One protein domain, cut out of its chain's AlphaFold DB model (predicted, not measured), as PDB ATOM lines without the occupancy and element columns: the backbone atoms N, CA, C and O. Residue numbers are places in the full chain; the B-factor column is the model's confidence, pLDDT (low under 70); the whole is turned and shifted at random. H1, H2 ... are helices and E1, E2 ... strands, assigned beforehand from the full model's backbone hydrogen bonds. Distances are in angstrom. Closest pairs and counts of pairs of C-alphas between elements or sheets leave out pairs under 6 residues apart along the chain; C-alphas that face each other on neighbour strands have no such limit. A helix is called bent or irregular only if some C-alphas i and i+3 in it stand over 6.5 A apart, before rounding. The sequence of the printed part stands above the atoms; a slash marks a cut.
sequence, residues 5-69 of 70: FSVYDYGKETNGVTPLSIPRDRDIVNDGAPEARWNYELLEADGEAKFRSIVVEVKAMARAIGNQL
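What this domain is: This is residues 5 to 69 of the 70 residues of an uncharacterized protein of Amanita muscaria Koide BX008 (UniProt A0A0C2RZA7). A small two-strand hairpin sits between two parts that stick out to opposite sides, a long single helix with its free residues 55 to 68 and a wide loop with its free residues 23 to 29. The loop, part of the unnamed stretch 19 to 44, folds back from the hairpin to the start of the helix, and the whole is a loose, flat frame. The printed part has 65 residues, with two named strands and then one named helix in the order E1, E2, H1; the sheet, E1 - E2, is antiparallel. The class is mostly helix, though under half of the residues are in named elements. The radius of gyration of the C-alphas is 15.3 A, and they span 47 by 32 by 16 A.

How they stand to each other: E1, residues 9 to 11, and E2, residues 16 to 18, form a hairpin over a tight link of 4 residues. They are antiparallel neighbours, with 157 degrees between their directions. C-alphas 10 and 17 face each other at 4.6 A. N 9 and O 18 are within hydrogen-bond range at 2.8 A, as are N 11 and O 16 at 2.9 A. H1, residues 45 to 68, is apart from E1, with no C-alpha of the one within 8 A of the other. In H1 every O i to N i+4 pair is within hydrogen-bond range.

Where its parts are: E1 begins at C-alpha 9 (124.583, 100.305, 85.242). E2 ends at C-alpha 18 (128.803, 97.619, 86.105). H1 measures 35.2 A from C-alpha 45 (118.918, 98.425, 64.693) to C-alpha 68 (110.063, 117.509, 92.976), and it is not bent.

The domain as a whole: The two C-alphas farthest apart are those of Asp 27 and Asn 67, at 46.7 A. The link from E2 to H1 is long, 26 residues. The printed part has no cut. Its mean pLDDT is 83.8, with residues 29 to 36 and 67 to 69 under 70.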
ATOM      1  N   PHE A   5     128.910 102.584  71.132       87.19
ATOM      2  CA  PHE A   5     128.778 102.997  72.528       87.19
ATOM      3  C   PHE A   5     128.701 101.809  73.498       87.19
ATOM      4  O   PHE A   5     128.362 100.679  73.140       87.19
ATOM      5  N   SER A   6     129.017 102.092  74.760       87.00
ATOM      6  CA  SER A   6     128.922 101.164  75.889       87.00
ATOM      7  C   SER A   6     127.896 101.681  76.889       87.00
ATOM      8  O   SER A   6     127.740 102.890  77.057       87.00
ATOM      9  N   VAL A   7     127.225 100.768  77.585       86.56
ATOM     10  CA  VAL A   7     126.238 101.109  78.618       86.56
ATOM     11  C   VAL A   7     126.720 100.560  79.947       86.56
ATOM     12  O   VAL A   7     127.216  99.435  80.005       86.56
ATOM     13  N   TYR A   8     126.567 101.373  80.987       86.62
ATOM     14  CA  TYR A   8     126.945 101.041  82.347       86.62
ATOM     15  C   TYR A   8     125.746 101.211  83.273       86.62
ATOM     16  O   TYR A   8     125.037 102.214  83.193       86.62
ATOM     17  N   ASP A   9     125.576 100.261  84.182       86.88
ATOM     18  CA  ASP A   9     124.583 100.305  85.242       86.88
ATOM     19  C   ASP A   9     125.218 100.869  86.510       86.88
ATOM     20  O   ASP A   9     126.216 100.344  87.011       86.88
ATOM     21  N   TYR A  10     124.633 101.944  87.034       87.00
ATOM     22  CA  TYR A  10     125.042 102.546  88.296       87.00
ATOM     23  C   TYR A  10     124.079 102.147  89.418       87.00
ATOM     24  O   TYR A  10     122.902 102.512  89.415       87.00
ATOM     25  N   GLY A  11     124.593 101.412  90.402       88.50
ATOM     26  CA  GLY A  11     123.864 101.037  91.605       88.50
ATOM     27  C   GLY A  11     123.989 102.120  92.669       88.50
ATOM     28  O   GLY A  11     125.040 102.253  93.292       88.50
ATOM     29  N   LYS A  12     122.912 102.869  92.928       85.25
ATOM     30  CA  LYS A  12     122.909 103.944  93.939       85.25
ATOM     31  C   LYS A  12     123.227 103.440  95.352       85.25
ATOM     32  O   LYS A  12     123.920 104.128  96.090       85.25
ATOM     33  N   GLU A  13     122.721 102.265  95.727       89.81
ATOM     34  CA  GLU A  13     122.909 101.697  97.072       89.81
ATOM     35  C   GLU A  13     124.360 101.288  97.337       89.81
ATOM     36  O   GLU A  13     124.862 101.439  98.446       89.81
ATOM     37  N   THR A  14     125.045 100.796  96.305       87.12
ATOM     38  CA  THR A  14     126.427 100.311  96.390       87.12
ATOM     39  C   THR A  14     127.451 101.347  95.936       87.12
ATOM     40  O   THR A  14     128.649 101.116  96.085       87.12
ATOM     41  N   ASN A  15     126.998 102.474  95.369       85.00
ATOM     42  CA  ASN A  15     127.823 103.455  94.658       85.00
ATOM     43  C   ASN A  15     128.736 102.796  93.597       85.00
ATOM     44  O   ASN A  15     129.864 103.226  93.359       85.00
ATOM     45  N   GLY A  16     128.262 101.691  93.011       87.31
ATOM     46  CA  GLY A  16     129.020 100.842  92.098       87.31
ATOM     47  C   GLY A  16     128.591 101.023  90.646       87.31
ATOM     48  O   GLY A  16     127.448 101.377  90.369       87.31
ATOM     49  N   VAL A  17     129.506 100.740  89.715       87.00
ATOM     50  CA  VAL A  17     129.256 100.771  88.268       87.00
ATOM     51  C   VAL A  17     129.551  99.396  87.668       87.00
ATOM     52  O   VAL A  17     130.600  98.817  87.951       87.00
ATOM     53  N   THR A  18     128.646  98.888  86.831       84.88
ATOM     54  CA  THR A  18     128.803  97.619  86.105       84.88
ATOM     55  C   THR A  18     128.667  97.852  84.595       84.88
ATOM     56  O   THR A  18     127.676  98.440  84.182       84.88
ATOM     57  N   PRO A  19     129.609  97.396  83.750       85.06
ATOM     58  CA  PRO A  19     130.857  96.732  84.123       85.06
ATOM     59  C   PRO A  19     131.822  97.672  84.863       85.06
ATOM     60  O   PRO A  19     131.762  98.890  84.718       85.06
ATOM     61  N   LEU A  20     132.730  97.098  85.658       80.50
ATOM     62  CA  LEU A  20     133.700  97.876  86.435       80.50
ATOM     63  C   LEU A  20     134.565  98.764  85.533       80.50
ATOM     64  O   LEU A  20     135.002  98.350  84.449       80.50
ATOM     65  N   SER A  21     134.857  99.972  86.015       74.94
ATOM     66  CA  SER A  21     135.797 100.881  85.356       74.94
ATOM     67  C   SER A  21     137.174 100.230  85.213       74.94
ATOM     68  O   SER A  21     137.595  99.451  86.070       74.94
ATOM     69  N   ILE A  22     137.869 100.534  84.119       76.56
ATOM     70  CA  ILE A  22     139.242 100.069  83.921       76.56
ATOM     71  C   ILE A  22     140.145 100.974  84.753       76.56
ATOM     72  O   ILE A  22     140.099 102.193  84.572       76.56
ATOM     73  N   PRO A  23     140.949 100.419  85.675       77.25
ATOM     74  CA  PRO A  23     141.883 101.219  86.451       77.25
ATOM     75  C   PRO A  23     142.831 101.964  85.519       77.25
ATOM     76  O   PRO A  23     143.388 101.358  84.610       77.25
ATOM     77  N   ARG A  24     143.019 103.268  85.737       76.94
ATOM     78  CA  ARG A  24     144.002 104.058  84.984       76.94
ATOM     79  C   ARG A  24     145.392 103.447  85.136       76.94
ATOM     80  O   ARG A  24     145.848 103.243  86.260       76.94
ATOM     81  N   ASP A  25     146.044 103.204  84.010       81.12
ATOM     82  CA  ASP A  25     147.453 102.831  83.958       81.12
ATOM     83  C   ASP A  25     148.291 104.108  83.758       81.12
ATOM     84  O   ASP A  25     147.846 105.056  83.109       81.12
ATOM     85  N   ARG A  26     149.469 104.185  84.388       81.00
ATOM     86  CA  ARG A  26     150.349 105.364  84.295       81.00
ATOM     87  C   ARG A  26     151.102 105.424  82.972       81.00
ATOM     88  O   ARG A  26     151.384 106.524  82.503       81.00
ATOM     89  N   ASP A  27     151.402 104.266  82.401       86.12
ATOM     90  CA  ASP A  27     152.237 104.124  81.212       86.12
ATOM     91  C   ASP A  27     151.392 103.816  79.963       86.12
ATOM     92  O   ASP A  27     151.878 103.930  78.837       86.12
ATOM     93  N   ILE A  28     150.110 103.469  80.147       74.50
ATOM     94  CA  ILE A  28     149.169 103.144  79.069       74.50
ATOM     95  C   ILE A  28     147.945 104.063  79.142       74.50
ATOM     96  O   ILE A  28     147.158 104.016  80.087       74.50
ATOM     97  N   VAL A  29     147.730 104.865  78.095       68.31
ATOM     98  CA  VAL A  29     146.494 105.644  77.941       68.31
ATOM     99  C   VAL A  29     145.340 104.678  77.684       68.31
ATOM    100  O   VAL A  29     145.202 104.128  76.595       68.31
ATOM    101  N   ASN A  30     144.497 104.488  78.694       65.81
ATOM    102  CA  ASN A  30     143.294 103.663  78.626       65.81
ATOM    103  C   ASN A  30     142.004 104.497  78.660       65.81
ATOM    104  O   ASN A  30     140.985 104.061  79.187       65.81
ATOM    105  N   ASP A  31     142.050 105.690  78.058       62.56
ATOM    106  CA  ASP A  31     140.902 106.604  77.928       62.56
ATOM    107  C   ASP A  31     139.828 106.093  76.940       62.56
ATOM    108  O   ASP A  31     138.777 106.700  76.762       62.56
ATOM    109  N   GLY A  32     140.076 104.950  76.290       60.50
ATOM    110  CA  GLY A  32     139.114 104.250  75.446       60.50
ATOM    111  C   GLY A  32     138.461 103.076  76.173       60.50
ATOM    112  O   GLY A  32     139.141 102.265  76.807       60.50
ATOM    113  N   ALA A  33     137.143 102.929  76.025       64.50
ATOM    114  CA  ALA A  33     136.496 101.657  76.325       64.50
ATOM    115  C   ALA A  33     137.104 100.569  75.403       64.50
ATOM    116  O   ALA A  33     137.198 100.794  74.194       64.50
ATOM    117  N   PRO A  34     137.554  99.413  75.933       67.44
ATOM    118  CA  PRO A  34     138.092  98.321  75.135       67.44
ATOM    119  C   PRO A  34     137.096  97.889  74.081       67.44
ATOM    120  O   PRO A  34     135.892  97.954  74.319       67.44
ATOM    121  N   GLU A  35     137.599  97.347  72.975       67.12
ATOM    122  CA  GLU A  35     136.745  96.926  71.869       67.12
ATOM    123  C   GLU A  35     135.639  95.956  72.312       67.12
ATOM    124  O   GLU A  35     134.473  96.127  71.978       67.12
ATOM    125  N   ALA A  36     135.992  95.029  73.205       67.56
ATOM    126  CA  ALA A  36     135.078  94.071  73.822       67.56
ATOM    127  C   ALA A  36     133.964  94.696  74.692       67.56
ATOM    128  O   ALA A  36     133.073  93.980  75.137       67.56
ATOM    129  N   ARG A  37     134.027  96.001  74.991       73.50
ATOM    130  CA  ARG A  37     132.999  96.739  75.741       73.50
ATOM    131  C   ARG A  37     132.113  97.601  74.852       73.50
ATOM    132  O   ARG A  37     131.159  98.181  75.372       73.50
ATOM    133  N   TRP A  38     132.405  97.741  73.559       76.25
ATOM    134  CA  TRP A  38     131.495  98.390  72.615       76.25
ATOM    135  C   TRP A  38     130.284  97.485  72.411       76.25
ATOM    136  O   TRP A  38     130.243  96.640  71.525       76.25
ATOM    137  N   ASN A  39     129.314  97.634  73.307       76.19
ATOM    138  CA  ASN A  39     128.161  96.748  73.385       76.19
ATOM    139  C   ASN A  39     127.196  96.970  72.215       76.19
ATOM    140  O   ASN A  39     126.422  96.075  71.890       76.19
ATOM    141  N   TYR A  40     127.216  98.166  71.620       88.38
ATOM    142  CA  TYR A  40     126.261  98.576  70.602       88.38
ATOM    143  C   TYR A  40     126.931  99.434  69.533       88.38
ATOM    144  O   TYR A  40     127.601 100.421  69.840       88.38
ATOM    145  N   GLU A  41     126.695  99.088  68.273       91.25
ATOM    146  CA  GLU A  41     126.951  99.966  67.134       91.25
ATOM    147  C   GLU A  41     125.699 100.815  66.890       91.25
ATOM    148  O   GLU A  41     124.617 100.274  66.678       91.25
ATOM    149  N   LEU A  42     125.820 102.143  66.956       91.12
ATOM    150  CA  LEU A  42     124.667 103.049  66.997       91.12
ATOM    151  C   LEU A  42     123.803 102.988  65.736       91.12
ATOM    152  O   LEU A  42     122.598 103.207  65.817       91.12
ATOM    153  N   LEU A  43     124.425 102.738  64.583       91.62
ATOM    154  CA  LEU A  43     123.736 102.714  63.292       91.62
ATOM    155  C   LEU A  43     123.064 101.367  62.991       91.62
ATOM    156  O   LEU A  43     122.329 101.267  62.012       91.62
ATOM    157  N   GLU A  44     123.287 100.358  63.829       93.31
ATOM    158  CA  GLU A  44     122.576  99.085  63.760       93.31
ATOM    159  C   GLU A  44     121.259  99.169  64.538       93.31
ATOM    160  O   GLU A  44     121.142  99.897  65.529       93.31
ATOM    161  N   ALA A  45     120.265  98.382  64.119       93.50
ATOM    162  CA  ALA A  45     118.918  98.425  64.693       93.50
ATOM    163  C   ALA A  45     118.909  98.233  66.222       93.50
ATOM    164  O   ALA A  45     118.211  98.955  66.938       93.50
ATOM    165  N   ASP A  46     119.725  97.307  66.731       92.69
ATOM    166  CA  ASP A  46     119.825  97.022  68.167       92.69
ATOM    167  C   ASP A  46     120.467  98.179  68.943       92.69
ATOM    168  O   ASP A  46     120.039  98.508  70.055       92.69
ATOM    169  N   GLY A  47     121.468  98.838  68.352       93.50
ATOM    170  CA  GLY A  47     122.119  99.990  68.962       93.50
ATOM    171  C   GLY A  47     121.217 101.215  68.992       93.50
ATOM    172  O   GLY A  47     121.105 101.861  70.038       93.50
ATOM    173  N   GLU A  48     120.498 101.492  67.903       94.94
ATOM    174  CA  GLU A  48     119.485 102.548  67.875       94.94
ATOM    175  C   GLU A  48     118.401 102.291  68.933       94.94
ATOM    176  O   GLU A  48     118.078 103.182  69.730       94.94
ATOM    177  N   ALA A  49     117.854 101.073  68.974       95.75
ATOM    178  CA  ALA A  49     116.808 100.698  69.919       95.75
ATOM    179  C   ALA A  49     117.267 100.886  71.371       95.75
ATOM    180  O   ALA A  49     116.559 101.507  72.176       95.75
ATOM    181  N   LYS A  50     118.480 100.426  71.704       94.56
ATOM    182  CA  LYS A  50     119.035 100.595  73.051       94.56
ATOM    183  C   LYS A  50     119.253 102.064  73.395       94.56
ATOM    184  O   LYS A  50     118.881 102.491  74.491       94.56
ATOM    185  N   PHE A  51     119.809 102.850  72.473       93.75
ATOM    186  CA  PHE A  51     120.049 104.274  72.695       93.75
ATOM    187  C   PHE A  51     118.739 105.030  72.952       93.75
ATOM    188  O   PHE A  51     118.637 105.820  73.894       93.75
ATOM    189  N   ARG A  52     117.691 104.737  72.173       95.94
ATOM    190  CA  ARG A  52     116.358 105.318  72.380       95.94
ATOM    191  C   ARG A  52     115.768 104.956  73.743       95.94
ATOM    192  O   ARG A  52     115.219 105.851  74.384       95.94
ATOM    193  N   SER A  53     115.910 103.707  74.201       95.62
ATOM    194  CA  SER A  53     115.467 103.290  75.545       95.62
ATOM    195  C   SER A  53     116.109 104.150  76.632       95.62
ATOM    196  O   SER A  53     115.408 104.747  77.447       95.62
ATOM    197  N   ILE A  54     117.434 104.315  76.573       93.75
ATOM    198  CA  ILE A  54     118.188 105.120  77.544       93.75
ATOM    199  C   ILE A  54     117.705 106.573  77.535       93.75
ATOM    200  O   ILE A  54     117.465 107.160  78.588       93.75
ATOM    201  N   VAL A  55     117.505 107.166  76.354       95.00
ATOM    202  CA  VAL A  55     116.993 108.541  76.241       95.00
ATOM    203  C   VAL A  55     115.605 108.680  76.874       95.00
ATOM    204  O   VAL A  55     115.322 109.699  77.508       95.00
ATOM    205  N   VAL A  56     114.728 107.687  76.707       96.81
ATOM    206  CA  VAL A  56     113.398 107.678  77.335       96.81
ATOM    207  C   VAL A  56     113.519 107.626  78.858       96.81
ATOM    208  O   VAL A  56     112.900 108.448  79.537       96.81
ATOM    209  N   GLU A  57     114.351 106.733  79.389       92.62
ATOM    210  CA  GLU A  57     114.596 106.589  80.830       92.62
ATOM    211  C   GLU A  57     115.169 107.878  81.440       92.62
ATOM    212  O   GLU A  57     114.644 108.392  82.429       92.62
ATOM    213  N   VAL A  58     116.178 108.479  80.801       90.75
ATOM    214  CA  VAL A  58     116.784 109.746  81.245       90.75
ATOM    215  C   VAL A  58     115.764 110.884  81.252       90.75
ATOM    216  O   VAL A  58     115.695 111.648  82.216       90.75
ATOM    217  N   LYS A  59     114.920 110.990  80.218       94.25
ATOM    218  CA  LYS A  59     113.844 111.995  80.178       94.25
ATOM    219  C   LYS A  59     112.823 111.783  81.291       94.25
ATOM    220  O   LYS A  59     112.344 112.764  81.859       94.25
ATOM    221  N   ALA A  60     112.479 110.534  81.603       93.31
ATOM    222  CA  ALA A  60     111.573 110.218  82.702       93.31
ATOM    223  C   ALA A  60     112.172 110.634  84.056       93.31
ATOM    224  O   ALA A  60     111.501 111.320  84.827       93.31
ATOM    225  N   MET A  61     113.449 110.320  84.303       89.38
ATOM    226  CA  MET A  61     114.161 110.746  85.515       89.38
ATOM    227  C   MET A  61     114.229 112.273  85.637       89.38
ATOM    228  O   MET A  61     113.900 112.821  86.687       89.38
ATOM    229  N   ALA A  62     114.594 112.974  84.560       92.12
ATOM    230  CA  ALA A  62     114.684 114.433  84.560       92.12
ATOM    231  C   ALA A  62     113.331 115.101  84.872       92.12
ATOM    232  O   ALA A  62     113.278 116.058  85.643       92.12
ATOM    233  N   ARG A  63     112.229 114.569  84.325       93.69
ATOM    234  CA  ARG A  63     110.868 115.032  84.651       93.69
ATOM    235  C   ARG A  63     110.519 114.794  86.116       93.69
ATOM    236  O   ARG A  63     109.973 115.688  86.751       93.69
ATOM    237  N   ALA A  64     110.845 113.621  86.657       89.69
ATOM    238  CA  ALA A  64     110.592 113.310  88.061       89.69
ATOM    239  C   ALA A  64     111.328 114.280  89.002       89.69
ATOM    240  O   ALA A  64     110.726 114.763  89.955       89.69
ATOM    241  N   ILE A  65     112.583 114.627  88.695       87.38
ATOM    242  CA  ILE A  65     113.366 115.608  89.463       87.38
ATOM    243  C   ILE A  65     112.761 117.016  89.339       87.38
ATOM    244  O   ILE A  65     112.595 117.699  90.345       87.38
ATOM    245  N   GLY A  66     112.392 117.449  88.128       80.69
ATOM    246  CA  GLY A  66     111.766 118.761  87.914       80.69
ATOM    247  C   GLY A  66     110.441 118.930  88.670       80.69
ATOM    248  O   GLY A  66     110.187 119.985  89.247       80.69
ATOM    249  N   ASN A  67     109.642 117.865  88.751       69.88
ATOM    250  CA  ASN A  67     108.380 117.847  89.497       69.88
ATOM    251  C   ASN A  67     108.563 117.808  91.027       69.88
ATOM    252  O   ASN A  67     107.604 118.038  91.749       69.88
ATOM    253  N   GLN A  68     109.757 117.487  91.537       61.56
ATOM    254  CA  GLN A  68     110.063 117.509  92.976       61.56
ATOM    255  C   GLN A  68     110.530 118.887  93.469       61.56
ATOM    256  O   GLN A  68     110.630 119.102  94.675       61.56
ATOM    257  N   LEU A  69     110.850 119.799  92.545       58.66
ATOM    258  CA  LEU A  69     111.373 121.141  92.823       58.66
ATOM    259  C   LEU A  69     110.368 122.263  92.489       58.66
ATOM    260  O   LEU A  69     110.731 123.436  92.577       58.66
TER     261      LEU A  69